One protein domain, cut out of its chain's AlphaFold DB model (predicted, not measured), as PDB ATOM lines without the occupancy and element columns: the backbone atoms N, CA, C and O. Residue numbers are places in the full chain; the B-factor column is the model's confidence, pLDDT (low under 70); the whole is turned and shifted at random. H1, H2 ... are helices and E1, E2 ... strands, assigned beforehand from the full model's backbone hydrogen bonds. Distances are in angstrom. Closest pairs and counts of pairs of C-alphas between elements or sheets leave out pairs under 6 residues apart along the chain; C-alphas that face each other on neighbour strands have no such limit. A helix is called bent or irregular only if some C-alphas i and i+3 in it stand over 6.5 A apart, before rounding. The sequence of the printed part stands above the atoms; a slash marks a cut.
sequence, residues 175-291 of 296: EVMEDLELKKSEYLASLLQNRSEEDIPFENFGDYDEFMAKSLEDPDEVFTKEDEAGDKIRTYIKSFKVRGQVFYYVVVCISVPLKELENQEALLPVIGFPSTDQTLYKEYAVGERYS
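AT A GLANCE: This is residues 175 to 291 of the 296 residues of an uncharacterized protein of Halobacteriovoraceae bacterium (UniProt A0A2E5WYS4). A long, twisted sheet of four strands makes the body, with the long helix H1 running along edge strand E4 on one face and the kinked helix H2 crossing the opposite face, so that helices cover both faces in three layers. The short helix H3 only grazes the sheet, and near the end of the printed part residues 288 to 289 pair with E1. The printed part has 117 residues with three named helices and four named strands, in the order H1, H2, E1, E2, E3, E4, H3. The sheet runs E1, E2, E3, E4, antiparallel throughout, and the class is mixed, helices and strands. The whole is compact, with a radius of gyration of the C-alphas of 14.5 A, and elongated, spanning 46 by 28 by 24 A.

HOW THE PARTS SIT: E1, residues 221 to 226, E2, residues 232 to 242, E3, residues 245 to 257, and E4, residues 265 to 275, form a meander, each strand the antiparallel neighbour of the one before, and each successive two form a hairpin. N 223 and O 235 are 2.9 A apart between E1 and E2, N 236 and O 251 2.8 A between E2 and E3, and N 250 and O 273 2.9 A between E3 and E4, each within hydrogen-bond range. E4 bends by 53 degrees at residue 270. H1, residues 175 to 194, is on the sheet at a height of 9.3 A, over E4 and along the strands, at 20 degrees to E4 on the local plane; the closest C-alphas of the two are those of Lys 184 and Val 270, 4.9 A apart. H2, residues 202 to 217, is on the opposite face at a height of 5.7 A, over E2 and only just over E3 and E4, each with 3 of its C-alphas. It runs only just across the strands, at 61 degrees to E2 on the local plane; the closest C-alphas of H2 and E2 are those of Ser 215 and Lys 238, 5.1 A apart. H2 has a kink of 61 degrees near residue 209 and is irregular, with C-alphas 207 and 210 7.7 A apart. H3, residues 280 to 284, is close to but not clearly touching H1, the closest C-alphas being those of Asn 194 and Leu 280, 7.0 A apart. In H1 and H3 every O i to N i+4 pair is within hydrogen-bond range; in H2 3 of 12 are, beside 8 of 13 O i to N i+3 pairs.

IN THESE COORDINATES: E3 measures 38.4 A from first to last C-alpha, E2 31.8 A, E4 27.9 A, E1 17.2 A, H1 28.7 A, H2 23.6 A and H3 6.7 A. H1 begins at C-alpha 175 (-5.413, -28.980, -56.360), and H3 ends at C-alpha 284 (-1.097, -9.723, -39.740).

THE WHOLE: The two C-alphas farthest apart are those of Gly 244 and Glu 260, 46.9 A. The printed part has no cut, and no link is long. The mean pLDDT of the printed part is 76.2; 30 residues are under 70, among them residues 175 to 181 and 256 to 269.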
ATOM      1  N   GLU A 175      -6.765 -29.382 -56.787       59.00
ATOM      2  CA  GLU A 175      -5.413 -28.980 -56.360       59.00
ATOM      3  C   GLU A 175      -5.439 -27.683 -55.522       59.00
ATOM      4  O   GLU A 175      -4.889 -27.631 -54.428       59.00
ATOM      5  N   VAL A 176      -6.174 -26.664 -55.988       59.97
ATOM      6  CA  VAL A 176      -6.324 -25.367 -55.304       59.97
ATOM      7  C   VAL A 176      -7.118 -25.508 -54.002       59.97
ATOM      8  O   VAL A 176      -6.882 -24.762 -53.055       59.97
ATOM      9  N   MET A 177      -8.060 -26.452 -53.944       58.62
ATOM     10  CA  MET A 177      -8.847 -26.711 -52.740       58.62
ATOM     11  C   MET A 177      -8.018 -27.436 -51.667       58.62
ATOM     12  O   MET A 177      -8.102 -27.083 -50.492       58.62
ATOM     13  N   GLU A 178      -7.177 -28.398 -52.061       63.94
ATOM     14  CA  GLU A 178      -6.236 -29.076 -51.158       63.94
ATOM     15  C   GLU A 178      -5.180 -28.098 -50.605       63.94
ATOM     16  O   GLU A 178      -4.964 -28.057 -49.390       63.94
ATOM     17  N   ASP A 179      -4.601 -27.243 -51.459       64.31
ATOM     18  CA  ASP A 179      -3.671 -26.181 -51.045       64.31
ATOM     19  C   ASP A 179      -4.338 -25.157 -50.101       64.31
ATOM     20  O   ASP A 179      -3.717 -24.681 -49.142       64.31
ATOM     21  N   LEU A 180      -5.620 -24.833 -50.323       64.81
ATOM     22  CA  LEU A 180      -6.385 -23.937 -49.454       64.81
ATOM     23  C   LEU A 180      -6.602 -24.545 -48.059       64.81
ATOM     24  O   LEU A 180      -6.329 -23.869 -47.068       64.81
ATOM     25  N   GLU A 181      -7.057 -25.799 -47.952       62.28
ATOM     26  CA  GLU A 181      -7.278 -26.474 -46.658       62.28
ATOM     27  C   GLU A 181      -5.977 -26.685 -45.866       62.28
ATOM     28  O   GLU A 181      -5.956 -26.543 -44.633       62.28
ATOM     29  N   LEU A 182      -4.862 -26.946 -46.559       70.38
ATOM     30  CA  LEU A 182      -3.537 -26.963 -45.941       70.38
ATOM     31  C   LEU A 182      -3.220 -25.596 -45.313       70.38
ATOM     32  O   LEU A 182      -2.908 -25.521 -44.122       70.38
ATOM     33  N   LYS A 183      -3.396 -24.501 -46.063       72.19
ATOM     34  CA  LYS A 183      -3.135 -23.144 -45.559       72.19
ATOM     35  C   LYS A 183      -4.107 -22.715 -44.457       72.19
ATOM     36  O   LYS A 183      -3.665 -22.073 -43.505       72.19
ATOM     37  N   LYS A 184      -5.388 -23.111 -44.495       66.00
ATOM     38  CA  LYS A 184      -6.328 -22.917 -43.364       66.00
ATOM     39  C   LYS A 184      -5.762 -23.529 -42.081       66.00
ATOM     40  O   LYS A 184      -5.739 -22.877 -41.035       66.00
ATOM     41  N   SER A 185      -5.244 -24.752 -42.182       58.12
ATOM     42  CA  SER A 185      -4.649 -25.491 -41.064       58.12
ATOM     43  C   SER A 185      -3.376 -24.819 -40.527       58.12
ATOM     44  O   SER A 185      -3.218 -24.684 -39.313       58.12
ATOM     45  N   GLU A 186      -2.489 -24.347 -41.409       75.12
ATOM     46  CA  GLU A 186      -1.250 -23.643 -41.037       75.12
ATOM     47  C   GLU A 186      -1.516 -22.291 -40.358       75.12
ATOM     48  O   GLU A 186      -0.968 -22.014 -39.286       75.12
ATOM     49  N   TYR A 187      -2.393 -21.462 -40.936       76.06
ATOM     50  CA  TYR A 187      -2.760 -20.166 -40.358       76.06
ATOM     51  C   TYR A 187      -3.485 -20.327 -39.014       76.06
ATOM     52  O   TYR A 187      -3.205 -19.567 -38.085       76.06
ATOM     53  N   LEU A 188      -4.350 -21.338 -38.859       73.06
ATOM     54  CA  LEU A 188      -4.997 -21.640 -37.579       73.06
ATOM     55  C   LEU A 188      -3.990 -22.110 -36.521       73.06
ATOM     56  O   LEU A 188      -4.038 -21.638 -35.384       73.06
ATOM     57  N   ALA A 189      -3.047 -22.985 -36.879       69.75
ATOM     58  CA  ALA A 189      -1.995 -23.425 -35.965       69.75
ATOM     59  C   ALA A 189      -1.103 -22.255 -35.512       69.75
ATOM     60  O   ALA A 189      -0.836 -22.109 -34.318       69.75
ATOM     61  N   SER A 190      -0.698 -21.378 -36.439       77.62
ATOM     62  CA  SER A 190       0.083 -20.177 -36.119       77.62
ATOM     63  C   SER A 190      -0.701 -19.193 -35.246       77.62
ATOM     64  O   SER A 190      -0.149 -18.679 -34.274       77.62
ATOM     65  N   LEU A 191      -1.990 -18.971 -35.532       82.31
ATOM     66  CA  LEU A 191      -2.872 -18.136 -34.716       82.31
ATOM     67  C   LEU A 191      -2.986 -18.664 -33.280       82.31
ATOM     68  O   LEU A 191      -2.839 -17.893 -32.335       82.31
ATOM     69  N   LEU A 192      -3.217 -19.970 -33.109       79.31
ATOM     70  CA  LEU A 192      -3.342 -20.607 -31.793       79.31
ATOM     71  C   LEU A 192      -2.018 -20.646 -31.012       79.31
ATOM     72  O   LEU A 192      -2.055 -20.668 -29.784       79.31
ATOM     73  N   GLN A 193      -0.869 -20.623 -31.695       83.19
ATOM     74  CA  GLN A 193       0.453 -20.580 -31.065       83.19
ATOM     75  C   GLN A 193       0.888 -19.162 -30.653       83.19
ATOM     76  O   GLN A 193       1.537 -19.010 -29.618       83.19
ATOM     77  N   ASN A 194       0.568 -18.137 -31.450       79.12
ATOM     78  CA  ASN A 194       1.088 -16.775 -31.254       79.12
ATOM     79  C   ASN A 194       0.161 -15.859 -30.434       79.12
ATOM     80  O   ASN A 194       0.606 -14.821 -29.943       79.12
ATOM     81  N   ARG A 195      -1.121 -16.215 -30.281       83.75
ATOM     82  CA  ARG A 195      -2.099 -15.444 -29.497       83.75
ATOM     83  C   ARG A 195      -1.734 -15.336 -28.009       83.75
ATOM     84  O   ARG A 195      -1.285 -16.300 -27.396       83.75
ATOM     85  N   SER A 196      -2.046 -14.198 -27.389       84.31
ATOM     86  CA  SER A 196      -2.029 -14.074 -25.925       84.31
ATOM     87  C   SER A 196      -3.123 -14.920 -25.241       84.31
ATOM     88  O   SER A 196      -4.233 -15.100 -25.758       84.31
ATOM     89  N   GLU A 197      -2.827 -15.389 -24.022       82.31
ATOM     90  CA  GLU A 197      -3.813 -15.963 -23.089       82.31
ATOM     91  C   GLU A 197      -4.826 -14.909 -22.595       82.31
ATOM     92  O   GLU A 197      -5.935 -15.262 -22.203       82.31
ATOM     93  N   GLU A 198      -4.471 -13.619 -22.639       84.69
ATOM     94  CA  GLU A 198      -5.350 -12.500 -22.255       84.69
ATOM     95  C   GLU A 198      -6.304 -12.054 -23.387       84.69
ATOM     96  O   GLU A 198      -7.164 -11.201 -23.163       84.69
ATOM     97  N   ASP A 199      -6.157 -12.603 -24.599       88.69
ATOM     98  CA  ASP A 199      -6.969 -12.241 -25.769       88.69
ATOM     99  C   ASP A 199      -8.284 -13.044 -25.861       88.69
ATOM    100  O   ASP A 199      -8.459 -14.061 -25.190       88.69
ATOM    101  N   ILE A 200      -9.209 -12.621 -26.732       85.56
ATOM    102  CA  ILE A 200     -10.528 -13.243 -26.953       85.56
ATOM    103  C   ILE A 200     -10.372 -14.770 -27.118       85.56
ATOM    104  O   ILE A 200      -9.697 -15.198 -28.055       85.56
ATOM    105  N   PRO A 201     -10.929 -15.616 -26.225       82.69
ATOM    106  CA  PRO A 201     -10.783 -17.070 -26.312       82.69
ATOM    107  C   PRO A 201     -11.285 -17.637 -27.641       82.69
ATOM    108  O   PRO A 201     -12.289 -17.164 -28.169       82.69
ATOM    109  N   PHE A 202     -10.614 -18.672 -28.158       70.38
ATOM    110  CA  PHE A 202     -10.992 -19.330 -29.419       70.38
ATOM    111  C   PHE A 202     -12.436 -19.861 -29.391       70.38
ATOM    112  O   PHE A 202     -13.172 -19.696 -30.356       70.38
ATOM    113  N   GLU A 203     -12.872 -20.398 -28.247       79.94
ATOM    114  CA  GLU A 203     -14.251 -20.854 -28.002       79.94
ATOM    115  C   GLU A 203     -15.304 -19.752 -28.225       79.94
ATOM    116  O   GLU A 203     -16.446 -20.049 -28.560       79.94
ATOM    117  N   ASN A 204     -14.914 -18.480 -28.084       76.00
ATOM    118  CA  ASN A 204     -15.791 -17.325 -28.253       76.00
ATOM    119  C   ASN A 204     -15.710 -16.717 -29.664       76.00
ATOM    120  O   ASN A 204     -16.340 -15.690 -29.896       76.00
ATOM    121  N   PHE A 205     -14.932 -17.267 -30.608       76.62
ATOM    122  CA  PHE A 205     -14.784 -16.664 -31.943       76.62
ATOM    123  C   PHE A 205     -16.119 -16.576 -32.701       76.62
ATOM    124  O   PHE A 205     -16.375 -15.548 -33.327       76.62
ATOM    125  N   GLY A 206     -17.004 -17.568 -32.539       67.69
ATOM    126  CA  GLY A 206     -18.332 -17.588 -33.168       67.69
ATOM    127  C   GLY A 206     -19.268 -16.442 -32.748       67.69
ATOM    128  O   GLY A 206     -20.129 -16.035 -33.523       67.69
ATOM    129  N   ASP A 207     -19.051 -15.820 -31.577       73.00
ATOM    130  CA  ASP A 207     -19.762 -14.586 -31.185       73.00
ATOM    131  C   ASP A 207     -19.449 -13.397 -32.127       73.00
ATOM    132  O   ASP A 207     -20.097 -12.348 -32.050       73.00
ATOM    133  N   TYR A 208     -18.442 -13.534 -33.001       77.94
ATOM    134  CA  TYR A 208     -17.903 -12.472 -33.845       77.94
ATOM    135  C   TYR A 208     -17.978 -12.750 -35.356       77.94
ATOM    136  O   TYR A 208     -17.565 -11.890 -36.137       77.94
ATOM    137  N   ASP A 209     -18.534 -13.875 -35.812       67.62
ATOM    138  CA  ASP A 209     -18.579 -14.209 -37.250       67.62
ATOM    139  C   ASP A 209     -19.339 -13.159 -38.077       67.62
ATOM    140  O   ASP A 209     -18.993 -12.859 -39.223       67.62
ATOM    141  N   GLU A 210     -20.310 -12.470 -37.461       77.00
ATOM    142  CA  GLU A 210     -21.026 -11.365 -38.102       77.00
ATOM    143  C   GLU A 210     -20.137 -10.155 -38.466       77.00
ATOM    144  O   GLU A 210     -20.591  -9.268 -39.201       77.00
ATOM    145  N   PHE A 211     -18.889 -10.103 -37.980       75.19
ATOM    146  CA  PHE A 211     -17.880  -9.094 -38.313       75.19
ATOM    147  C   PHE A 211     -16.955  -9.492 -39.474       75.19
ATOM    148  O   PHE A 211     -16.427  -8.586 -40.116       75.19
ATOM    149  N   MET A 212     -16.826 -10.781 -39.824       69.12
ATOM    150  CA  MET A 212     -15.972 -11.232 -40.938       69.12
ATOM    151  C   MET A 212     -16.367 -10.567 -42.263       69.12
ATOM    152  O   MET A 212     -15.548  -9.906 -42.901       69.12
ATOM    153  N   ALA A 213     -17.651 -10.651 -42.628       69.56
ATOM    154  CA  ALA A 213     -18.183  -9.999 -43.827       69.56
ATOM    155  C   ALA A 213     -17.959  -8.474 -43.806       69.56
ATOM    156  O   ALA A 213     -17.552  -7.892 -44.805       69.56
ATOM    157  N   LYS A 214     -18.126  -7.829 -42.642       75.12
ATOM    158  CA  LYS A 214     -17.922  -6.377 -42.481       75.12
ATOM    159  C   LYS A 214     -16.454  -5.966 -42.679       75.12
ATOM    160  O   LYS A 214     -16.206  -4.863 -43.158       75.12
ATOM    161  N   SER A 215     -15.495  -6.826 -42.318       74.56
ATOM    162  CA  SER A 215     -14.064  -6.612 -42.590       74.56
ATOM    163  C   SER A 215     -13.697  -6.800 -44.065       74.56
ATOM    164  O   SER A 215     -12.765  -6.151 -44.527       74.56
ATOM    165  N   LEU A 216     -14.415  -7.653 -44.806       70.38
ATOM    166  CA  LEU A 216     -14.212  -7.841 -46.250       70.38
ATOM    167  C   LEU A 216     -14.884  -6.736 -47.089       70.38
ATOM    168  O   LEU A 216     -14.308  -6.291 -48.078       70.38
ATOM    169  N   GLU A 217     -16.076  -6.279 -46.691       71.44
ATOM    170  CA  GLU A 217     -16.863  -5.253 -47.397       71.44
ATOM    171  C   GLU A 217     -16.292  -3.828 -47.255       71.44
ATOM    172  O   GLU A 217     -16.232  -3.088 -48.236       71.44
ATOM    173  N   ASP A 218     -15.893  -3.429 -46.042       74.56
ATOM    174  CA  ASP A 218     -15.407  -2.078 -45.708       74.56
ATOM    175  C   ASP A 218     -14.167  -2.167 -44.792       74.56
ATOM    176  O   ASP A 218     -14.231  -1.757 -43.638       74.56
ATOM    177  N   PRO A 219     -13.028  -2.739 -45.215       84.62
ATOM    178  CA  PRO A 219     -11.820  -2.792 -44.383       84.62
ATOM    179  C   PRO A 219     -11.332  -1.388 -43.978       84.62
ATOM    180  O   PRO A 219     -11.301  -0.469 -44.796       84.62
ATOM    181  N   ASP A 220     -10.875  -1.221 -42.730       84.44
ATOM    182  CA  ASP A 220     -10.175   0.012 -42.326       84.44
ATOM    183  C   ASP A 220      -8.740   0.027 -42.888       84.44
ATOM    184  O   ASP A 220      -8.212   1.075 -43.278       84.44
ATOM    185  N   GLU A 221      -8.096  -1.146 -42.926       85.62
ATOM    186  CA  GLU A 221      -6.760  -1.355 -43.478       85.62
ATOM    187  C   GLU A 221      -6.729  -2.640 -44.327       85.62
ATOM    188  O   GLU A 221      -7.283  -3.666 -43.929       85.62
ATOM    189  N   VAL A 222      -6.060  -2.595 -45.486       86.94
ATOM    190  CA  VAL A 222      -5.784  -3.770 -46.331       86.94
ATOM    191  C   VAL A 222      -4.288  -3.839 -46.614       86.94
ATOM    192  O   VAL A 222      -3.685  -2.847 -47.031       86.94
ATOM    193  N   PHE A 223      -3.702  -5.013 -46.411       85.88
ATOM    194  CA  PHE A 223      -2.297  -5.309 -46.677       85.88
ATOM    195  C   PHE A 223      -2.187  -6.441 -47.695       85.88
ATOM    196  O   PHE A 223      -2.944  -7.404 -47.618       85.88
ATOM    197  N   THR A 224      -1.226  -6.352 -48.608       85.38
ATOM    198  CA  THR A 224      -0.917  -7.411 -49.577       85.38
ATOM    199  C   THR A 224       0.533  -7.851 -49.411       85.38
ATOM    200  O   THR A 224       1.433  -7.013 -49.352       85.38
ATOM    201  N   LYS A 225       0.772  -9.161 -49.355       86.62
ATOM    202  CA  LYS A 225       2.110  -9.771 -49.350       86.62
ATOM    203  C   LYS A 225       2.129 -11.010 -50.243       86.62
ATOM    204  O   LYS A 225       1.083 -11.584 -50.532       86.62
ATOM    205  N   GLU A 226       3.318 -11.427 -50.647       86.06
ATOM    206  CA  GLU A 226       3.559 -12.751 -51.227       86.06
ATOM    207  C   GLU A 226       4.074 -13.669 -50.101       86.06
ATOM    208  O   GLU A 226       4.777 -13.186 -49.205       86.06
ATOM    209  N   ASP A 227       3.681 -14.944 -50.080       80.19
ATOM    210  CA  ASP A 227       4.206 -15.937 -49.127       80.19
ATOM    211  C   ASP A 227       5.376 -16.759 -49.707       80.19
ATOM    212  O   ASP A 227       5.806 -16.544 -50.838       80.19
ATOM    213  N   GLU A 228       5.938 -17.690 -48.925       75.12
ATOM    214  CA  GLU A 228       7.093 -18.496 -49.363       75.12
ATOM    215  C   GLU A 228       6.762 -19.506 -50.484       75.12
ATOM    216  O   GLU A 228       7.683 -20.033 -51.108       75.12
ATOM    217  N   ALA A 229       5.477 -19.749 -50.776       73.31
ATOM    218  CA  ALA A 229       5.032 -20.551 -51.918       73.31
ATOM    219  C   ALA A 229       4.842 -19.711 -53.199       73.31
ATOM    220  O   ALA A 229       4.765 -20.275 -54.291       73.31
ATOM    221  N   GLY A 230       4.811 -18.376 -53.083       76.62
ATOM    222  CA  GLY A 230       4.533 -17.447 -54.182       76.62
ATOM    223  C   GLY A 230       3.073 -16.984 -54.258       76.62
ATOM    224  O   GLY A 230       2.690 -16.341 -55.237       76.62
ATOM    225  N   ASP A 231       2.243 -17.294 -53.256       78.69
ATOM    226  CA  ASP A 231       0.826 -16.925 -53.269       78.69
ATOM    227  C   ASP A 231       0.584 -15.508 -52.751       78.69
ATOM    228  O   ASP A 231       1.166 -15.052 -51.763       78.69
ATOM    229  N   LYS A 232      -0.349 -14.810 -53.406       81.12
ATOM    230  CA  LYS A 232      -0.765 -13.455 -53.033       81.12
ATOM    231  C   LYS A 232      -1.720 -13.502 -51.848       81.12
ATOM    232  O   LYS A 232      -2.919 -13.727 -52.014       81.12
ATOM    233  N   ILE A 233      -1.200 -13.218 -50.664       84.75
ATOM    234  CA  ILE A 233      -1.979 -13.079 -49.438       84.75
ATOM    235  C   ILE A 233      -2.479 -11.638 -49.308       84.75
ATOM    236  O   ILE A 233      -1.692 -10.690 -49.369       84.75
ATOM    237  N   ARG A 234      -3.782 -11.464 -49.077       81.56
ATOM    238  CA  ARG A 234      -4.399 -10.177 -48.730       81.56
ATOM    239  C   ARG A 234      -4.993 -10.245 -47.326       81.56
ATOM    240  O   ARG A 234      -5.883 -11.052 -47.072       81.56
ATOM    241  N   THR A 235      -4.521  -9.389 -46.426       87.25
ATOM    242  CA  THR A 235      -5.050  -9.252 -45.064       87.25
ATOM    243  C   THR A 235      -5.973  -8.043 -44.981       87.25
ATOM    244  O   THR A 235      -5.548  -6.915 -45.231       87.25
ATOM    245  N   TYR A 236      -7.218  -8.275 -44.582       84.44
ATOM    246  CA  TYR A 236      -8.255  -7.280 -44.338       84.44
ATOM    247  C   TYR A 236      -8.398  -7.083 -42.829       84.44
ATOM    248  O   TYR A 236      -8.548  -8.060 -42.095       84.44
ATOM    249  N   ILE A 237      -8.352  -5.841 -42.345       88.94
ATOM    250  CA  ILE A 237      -8.480  -5.537 -40.914       88.94
ATOM    251  C   ILE A 237      -9.501  -4.416 -40.716       88.94
ATOM    252  O   ILE A 237      -9.405  -3.356 -41.340       88.94
ATOM    253  N   LYS A 238     -10.462  -4.627 -39.808       89.25
ATOM    254  CA  LYS A 238     -11.413  -3.593 -39.370       89.25
ATOM    255  C   LYS A 238     -11.522  -3.534 -37.850       89.25
ATOM    256  O   LYS A 238     -11.542  -4.564 -37.182       89.25
ATOM    257  N   SER A 239     -11.597  -2.323 -37.305       91.56
ATOM    258  CA  SER A 239     -11.769  -2.052 -35.878       91.56
ATOM    259  C   SER A 239     -13.247  -1.914 -35.519       91.56
ATOM    260  O   SER A 239     -13.979  -1.119 -36.108       91.56
ATOM    261  N   PHE A 240     -13.682  -2.626 -34.483       89.81
ATOM    262  CA  PHE A 240     -15.058  -2.609 -33.999       89.81
ATOM    263  C   PHE A 240     -15.140  -2.157 -32.542       89.81
ATOM    264  O   PHE A 240     -14.225  -2.345 -31.739       89.81
ATOM    265  N   LYS A 241     -16.281  -1.557 -32.186       89.44
ATOM    266  CA  LYS A 241     -16.587  -1.142 -30.815       89.44
ATOM    267  C   LYS A 241     -17.989  -1.591 -30.424       89.44
ATOM    268  O   LYS A 241     -18.975  -0.954 -30.787       89.44
ATOM    269  N   VAL A 242     -18.068  -2.674 -29.658       83.69
ATOM    270  CA  VAL A 242     -19.319  -3.360 -29.310       83.69
ATOM    271  C   VAL A 242     -19.469  -3.386 -27.794       83.69
ATOM    272  O   VAL A 242     -18.542  -3.746 -27.077       83.69
ATOM    273  N   ARG A 243     -20.623  -2.932 -27.284       75.62
ATOM    274  CA  ARG A 243     -20.982  -2.894 -25.843       75.62
ATOM    275  C   ARG A 243     -19.959  -2.224 -24.896       75.62
ATOM    276  O   ARG A 243     -20.114  -2.293 -23.683       75.62
ATOM    277  N   GLY A 244     -18.965  -1.512 -25.433       76.69
ATOM    278  CA  GLY A 244     -17.902  -0.827 -24.687       76.69
ATOM    279  C   GLY A 244     -16.508  -1.428 -24.893       76.69
ATOM    280  O   GLY A 244     -15.530  -0.694 -24.762       76.69
ATOM    281  N   GLN A 245     -16.419  -2.700 -25.289       81.50
ATOM    282  CA  GLN A 245     -15.176  -3.338 -25.724       81.50
ATOM    283  C   GLN A 245     -14.755  -2.807 -27.102       81.50
ATOM    284  O   GLN A 245     -15.594  -2.377 -27.899       81.50
ATOM    285  N   VAL A 246     -13.449  -2.821 -27.363       89.75
ATOM    286  CA  VAL A 246     -12.840  -2.482 -28.654       89.75
ATOM    287  C   VAL A 246     -11.940  -3.643 -29.044       89.75
ATOM    288  O   VAL A 246     -11.098  -4.047 -28.247       89.75
ATOM    289  N   PHE A 247     -12.135  -4.158 -30.250       92.00
ATOM    290  CA  PHE A 247     -11.366  -5.246 -30.848       92.00
ATOM    291  C   PHE A 247     -11.173  -4.937 -32.336       92.00
ATOM    292  O   PHE A 247     -11.844  -4.061 -32.885       92.00
ATOM    293  N   TYR A 248     -10.272  -5.650 -32.994       91.56
ATOM    294  CA  TYR A 248     -10.175  -5.671 -34.449       91.56
ATOM    295  C   TYR A 248     -10.510  -7.077 -34.953       91.56
ATOM    296  O   TYR A 248     -10.313  -8.057 -34.239       91.56
ATOM    297  N   TYR A 249     -11.059  -7.180 -36.161       89.25
ATOM    298  CA  TYR A 249     -11.327  -8.458 -36.816       89.25
ATOM    299  C   TYR A 249     -10.468  -8.553 -38.075       89.25
ATOM    300  O   TYR A 249     -10.569  -7.698 -38.964       89.25
ATOM    301  N   VAL A 250      -9.619  -9.577 -38.122       88.12
ATOM    302  CA  VAL A 250      -8.717  -9.883 -39.237       88.12
ATOM    303  C   VAL A 250      -9.384 -10.909 -40.140       88.12
ATOM    304  O   VAL A 250      -9.960 -11.872 -39.643       88.12
ATOM    305  N   VAL A 251      -9.264 -10.735 -41.454       82.50
ATOM    306  CA  VAL A 251      -9.548 -11.784 -42.439       82.50
ATOM    307  C   VAL A 251      -8.355 -11.900 -43.377       82.50
ATOM    308  O   VAL A 251      -7.934 -10.910 -43.971       82.50
ATOM    309  N   VAL A 252      -7.790 -13.096 -43.499       81.81
ATOM    310  CA  VAL A 252      -6.709 -13.396 -44.445       81.81
ATOM    311  C   VAL A 252      -7.300 -14.134 -45.634       81.81
ATOM    312  O   VAL A 252      -7.972 -15.146 -45.448       81.81
ATOM    313  N   CYS A 253      -7.030 -13.656 -46.846       79.00
ATOM    314  CA  CYS A 253      -7.459 -14.277 -48.095       79.00
ATOM    315  C   CYS A 253      -6.263 -14.610 -48.996       79.00
ATOM    316  O   CYS A 253      -5.290 -13.856 -49.031       79.00
ATOM    317  N   ILE A 254      -6.370 -15.683 -49.780       74.06
ATOM    318  CA  ILE A 254      -5.488 -15.955 -50.928       74.06
ATOM    319  C   ILE A 254      -6.150 -15.410 -52.198       74.06
ATOM    320  O   ILE A 254      -7.356 -15.563 -52.387       74.06
ATOM    321  N   SER A 255      -5.356 -14.782 -53.065       70.44
ATOM    322  CA  SER A 255      -5.752 -14.319 -54.399       70.44
ATOM    323  C   SER A 255      -5.406 -15.390 -55.446       70.44
ATOM    324  O   SER A 255      -4.263 -15.468 -55.893       70.44
ATOM    325  N   VAL A 256      -6.380 -16.213 -55.846       66.25
ATOM    326  CA  VAL A 256      -6.195 -17.279 -56.851       66.25
ATOM    327  C   VAL A 256      -6.521 -16.749 -58.256       66.25
ATOM    328  O   VAL A 256      -7.643 -16.288 -58.474       66.25
ATOM    329  N   PRO A 257      -5.608 -16.824 -59.243       61.09
ATOM    330  CA  PRO A 257      -5.889 -16.395 -60.613       61.09
ATOM    331  C   PRO A 257      -6.853 -17.363 -61.316       61.09
ATOM    332  O   PRO A 257      -6.601 -18.567 -61.395       61.09
ATOM    333  N   LEU A 258      -7.946 -16.838 -61.874       57.50
ATOM    334  CA  LEU A 258      -8.964 -17.655 -62.529       57.50
ATOM    335  C   LEU A 258      -8.569 -17.975 -63.972       57.50
ATOM    336  O   LEU A 258      -8.519 -17.098 -64.830       57.50
ATOM    337  N   LYS A 259      -8.324 -19.263 -64.246       51.22
ATOM    338  CA  LYS A 259      -7.863 -19.768 -65.555       51.22
ATOM    339  C   LYS A 259      -8.827 -19.453 -66.715       51.22
ATOM    340  O   LYS A 259      -8.397 -19.466 -67.864       51.22
ATOM    341  N   GLU A 260     -10.096 -19.170 -66.420       49.06
ATOM    342  CA  GLU A 260     -11.157 -18.930 -67.410       49.06
ATOM    343  C   GLU A 260     -11.479 -17.439 -67.642       49.06
ATOM    344  O   GLU A 260     -12.160 -17.102 -68.611       49.06
ATOM    345  N   LEU A 261     -10.985 -16.533 -66.786       44.66
ATOM    346  CA  LEU A 261     -11.331 -15.107 -66.796       44.66
ATOM    347  C   LEU A 261     -10.068 -14.238 -66.697       44.66
ATOM    348  O   LEU A 261      -9.550 -13.982 -65.609       44.66
ATOM    349  N   GLU A 262      -9.576 -13.753 -67.844       39.22
ATOM    350  CA  GLU A 262      -8.379 -12.901 -67.906       39.22
ATOM    351  C   GLU A 262      -8.487 -11.687 -66.960       39.22
ATOM    352  O   GLU A 262      -9.456 -10.926 -66.991       39.22
ATOM    353  N   ASN A 263      -7.451 -11.488 -66.136       47.62
ATOM    354  CA  ASN A 263      -7.360 -10.460 -65.089       47.62
ATOM    355  C   ASN A 263      -8.416 -10.530 -63.962       47.62
ATOM    356  O   ASN A 263      -8.609  -9.528 -63.270       47.62
ATOM    357  N   GLN A 264      -9.050 -11.683 -63.710       46.97
ATOM    358  CA  GLN A 264      -9.812 -11.904 -62.473       46.97
ATOM    359  C   GLN A 264      -9.073 -12.845 -61.509       46.97
ATOM    360  O   GLN A 264      -8.620 -13.930 -61.875       46.97
ATOM    361  N   GLU A 265      -8.954 -12.408 -60.255       57.09
ATOM    362  CA  GLU A 265      -8.466 -13.205 -59.126       57.09
ATOM    363  C   GLU A 265      -9.645 -13.450 -58.175       57.09
ATOM    364  O   GLU A 265     -10.305 -12.490 -57.769       57.09
ATOM    365  N   ALA A 266      -9.906 -14.704 -57.803       58.19
ATOM    366  CA  ALA A 266     -10.821 -15.019 -56.709       58.19
ATOM    367  C   ALA A 266     -10.118 -14.808 -55.364       58.19
ATOM    368  O   ALA A 266      -8.951 -15.162 -55.203       58.19
ATOM    369  N   LEU A 267     -10.842 -14.247 -54.395       62.72
ATOM    370  CA  LEU A 267     -10.357 -14.026 -53.035       62.72
ATOM    371  C   LEU A 267     -10.970 -15.069 -52.108       62.72
ATOM    372  O   LEU A 267     -12.159 -15.004 -51.803       62.72
ATOM    373  N   LEU A 268     -10.155 -16.028 -51.675       63.75
ATOM    374  CA  LEU A 268     -10.596 -17.166 -50.870       63.75
ATOM    375  C   LEU A 268     -10.174 -16.954 -49.408       63.75
ATOM    376  O   LEU A 268      -8.970 -16.860 -49.155       63.75
ATOM    377  N   PRO A 269     -11.107 -16.832 -48.444       66.62
ATOM    378  CA  PRO A 269     -10.763 -16.648 -47.039       66.62
ATOM    379  C   PRO A 269     -10.117 -17.914 -46.454       66.62
ATOM    380  O   PRO A 269     -10.649 -19.018 -46.550       66.62
ATOM    381  N   VAL A 270      -8.957 -17.721 -45.831       71.56
ATOM    382  CA  VAL A 270      -8.145 -18.752 -45.172       71.56
ATOM    383  C   VAL A 270      -8.419 -18.769 -43.672       71.56
ATOM    384  O   VAL A 270      -8.579 -19.825 -43.072       71.56
ATOM    385  N   ILE A 271      -8.486 -17.591 -43.048       77.06
ATOM    386  CA  ILE A 271      -8.841 -17.473 -41.634       77.06
ATOM    387  C   ILE A 271      -9.485 -16.116 -41.347       77.06
ATOM    388  O   ILE A 271      -9.024 -15.085 -41.841       77.06
ATOM    389  N   GLY A 272     -10.545 -16.125 -40.542       83.31
ATOM    390  CA  GLY A 272     -11.155 -14.947 -39.934       83.31
ATOM    391  C   GLY A 272     -11.058 -15.054 -38.414       83.31
ATOM    392  O   GLY A 272     -11.279 -16.136 -37.875       83.31
ATOM    393  N   PHE A 273     -10.689 -13.976 -37.716       82.00
ATOM    394  CA  PHE A 273     -10.674 -13.979 -36.249       82.00
ATOM    395  C   PHE A 273     -10.825 -12.583 -35.618       82.00
ATOM    396  O   PHE A 273     -10.261 -11.603 -36.121       82.00
ATOM    397  N   PRO A 274     -11.526 -12.479 -34.472       89.62
ATOM    398  CA  PRO A 274     -11.498 -11.306 -33.608       89.62
ATOM    399  C   PRO A 274     -10.251 -11.327 -32.710       89.62
ATOM    400  O   PRO A 274      -9.835 -12.380 -32.230       89.62
ATOM    401  N   SER A 275      -9.670 -10.163 -32.423       89.38
ATOM    402  CA  SER A 275      -8.582 -10.038 -31.447       89.38
ATOM    403  C   SER A 275      -8.490  -8.634 -30.840       89.38
ATOM    404  O   SER A 275      -8.971  -7.637 -31.383       89.38
ATOM    405  N   THR A 276      -7.870  -8.564 -29.668       91.19
ATOM    406  CA  THR A 276      -7.503  -7.353 -28.926       91.19
ATOM    407  C   THR A 276      -5.984  -7.200 -28.759       91.19
ATOM    408  O   THR A 276      -5.519  -6.146 -28.314       91.19
ATOM    409  N   ASP A 277      -5.198  -8.209 -29.147       89.81
ATOM    410  CA  ASP A 277      -3.754  -8.284 -28.917       89.81
ATOM    411  C   ASP A 277      -2.958  -7.429 -29.919       89.81
ATOM    412  O   ASP A 277      -2.840  -7.719 -31.107       89.81
ATOM    413  N   GLN A 278      -2.315  -6.368 -29.431       87.00
ATOM    414  CA  GLN A 278      -1.488  -5.502 -30.276       87.00
ATOM    415  C   GLN A 278      -0.204  -6.166 -30.796       87.00
ATOM    416  O   GLN A 278       0.518  -5.543 -31.577       87.00
ATOM    417  N   THR A 279       0.148  -7.362 -30.334       86.69
ATOM    418  CA  THR A 279       1.263  -8.168 -30.851       86.69
ATOM    419  C   THR A 279       0.807  -8.859 -32.125       86.69
ATOM    420  O   THR A 279       1.324  -8.551 -33.197       86.69
ATOM    421  N   LEU A 280      -0.256  -9.657 -32.013       86.56
ATOM    422  CA  LEU A 280      -0.899 -10.370 -33.110       86.56
ATOM    423  C   LEU A 280      -1.317  -9.415 -34.245       86.56
ATOM    424  O   LEU A 280      -1.046  -9.696 -35.410       86.56
ATOM    425  N   TYR A 281      -1.845  -8.221 -33.930       87.69
ATOM    426  CA  TYR A 281      -2.137  -7.176 -34.930       87.69
ATOM    427  C   TYR A 281      -0.951  -6.920 -35.872       87.69
ATOM    428  O   TYR A 281      -1.125  -6.795 -37.082       87.69
ATOM    429  N   LYS A 282       0.268  -6.848 -35.325       87.06
ATOM    430  CA  LYS A 282       1.491  -6.504 -36.067       87.06
ATOM    431  C   LYS A 282       2.055  -7.664 -36.883       87.06
ATOM    432  O   LYS A 282       2.899  -7.408 -37.733       87.06
ATOM    433  N   GLU A 283       1.621  -8.899 -36.642       86.44
ATOM    434  CA  GLU A 283       1.990 -10.062 -37.464       86.44
ATOM    435  C   GLU A 283       1.130 -10.138 -38.736       86.44
ATOM    436  O   GLU A 283       1.610 -10.531 -39.800       86.44
ATOM    437  N   TYR A 284      -0.127  -9.694 -38.642       87.00
ATOM    438  CA  TYR A 284      -1.097  -9.723 -39.740       87.00
ATOM    439  C   TYR A 284      -1.153  -8.408 -40.541       87.00
ATOM    440  O   TYR A 284      -1.382  -8.442 -41.752       87.00
ATOM    441  N   ALA A 285      -0.861  -7.261 -39.916       86.69
ATOM    442  CA  ALA A 285      -0.713  -5.949 -40.562       86.69
ATOM    443  C   ALA A 285       0.657  -5.777 -41.265       86.69
ATOM    444  O   ALA A 285       1.374  -4.798 -41.041       86.69
ATOM    445  N   VAL A 286       1.040  -6.758 -42.089       83.75
ATOM    446  CA  VAL A 286       2.344  -6.841 -42.771       83.75
ATOM    447  C   VAL A 286       2.148  -7.000 -44.275       83.75
ATOM    448  O   VAL A 286       1.447  -7.902 -44.724       83.75
ATOM    449  N   GLY A 287       2.812  -6.144 -45.051       84.12
ATOM    450  CA  GLY A 287       2.767  -6.138 -46.513       84.12
ATOM    451  C   GLY A 287       2.749  -4.718 -47.075       84.12
ATOM    452  O   GLY A 287       2.908  -3.740 -46.339       84.12
ATOM    453  N   GLU A 288       2.521  -4.592 -48.378       82.69
ATOM    454  CA  GLU A 288       2.203  -3.308 -48.999       82.69
ATOM    455  C   GLU A 288       0.763  -2.912 -48.646       82.69
ATOM    456  O   GLU A 288      -0.172  -3.692 -48.828       82.69
ATOM    457  N   ARG A 289       0.565  -1.695 -48.121       80.75
ATOM    458  CA  ARG A 289      -0.769  -1.205 -47.752       80.75
ATOM    459  C   ARG A 289      -1.529  -0.740 -48.993       80.75
ATOM    460  O   ARG A 289      -1.215   0.313 -49.560       80.75
ATOM    461  N   TYR A 290      -2.574  -1.473 -49.363       65.38
ATOM    462  CA  TYR A 290      -3.463  -1.089 -50.453       65.38
ATOM    463  C   TYR A 290      -4.196   0.208 -50.073       65.38
ATOM    464  O   TYR A 290      -4.836   0.289 -49.023       65.38
ATOM    465  N   SER A 291      -4.018   1.263 -50.871       50.53
ATOM    466  CA  SER A 291      -4.233   2.652 -50.423       50.53
ATOM    467  C   SER A 291      -5.323   3.424 -51.182       50.53
ATOM    468  O   SER A 291      -5.482   4.624 -50.965       50.53
TER     469      SER A 291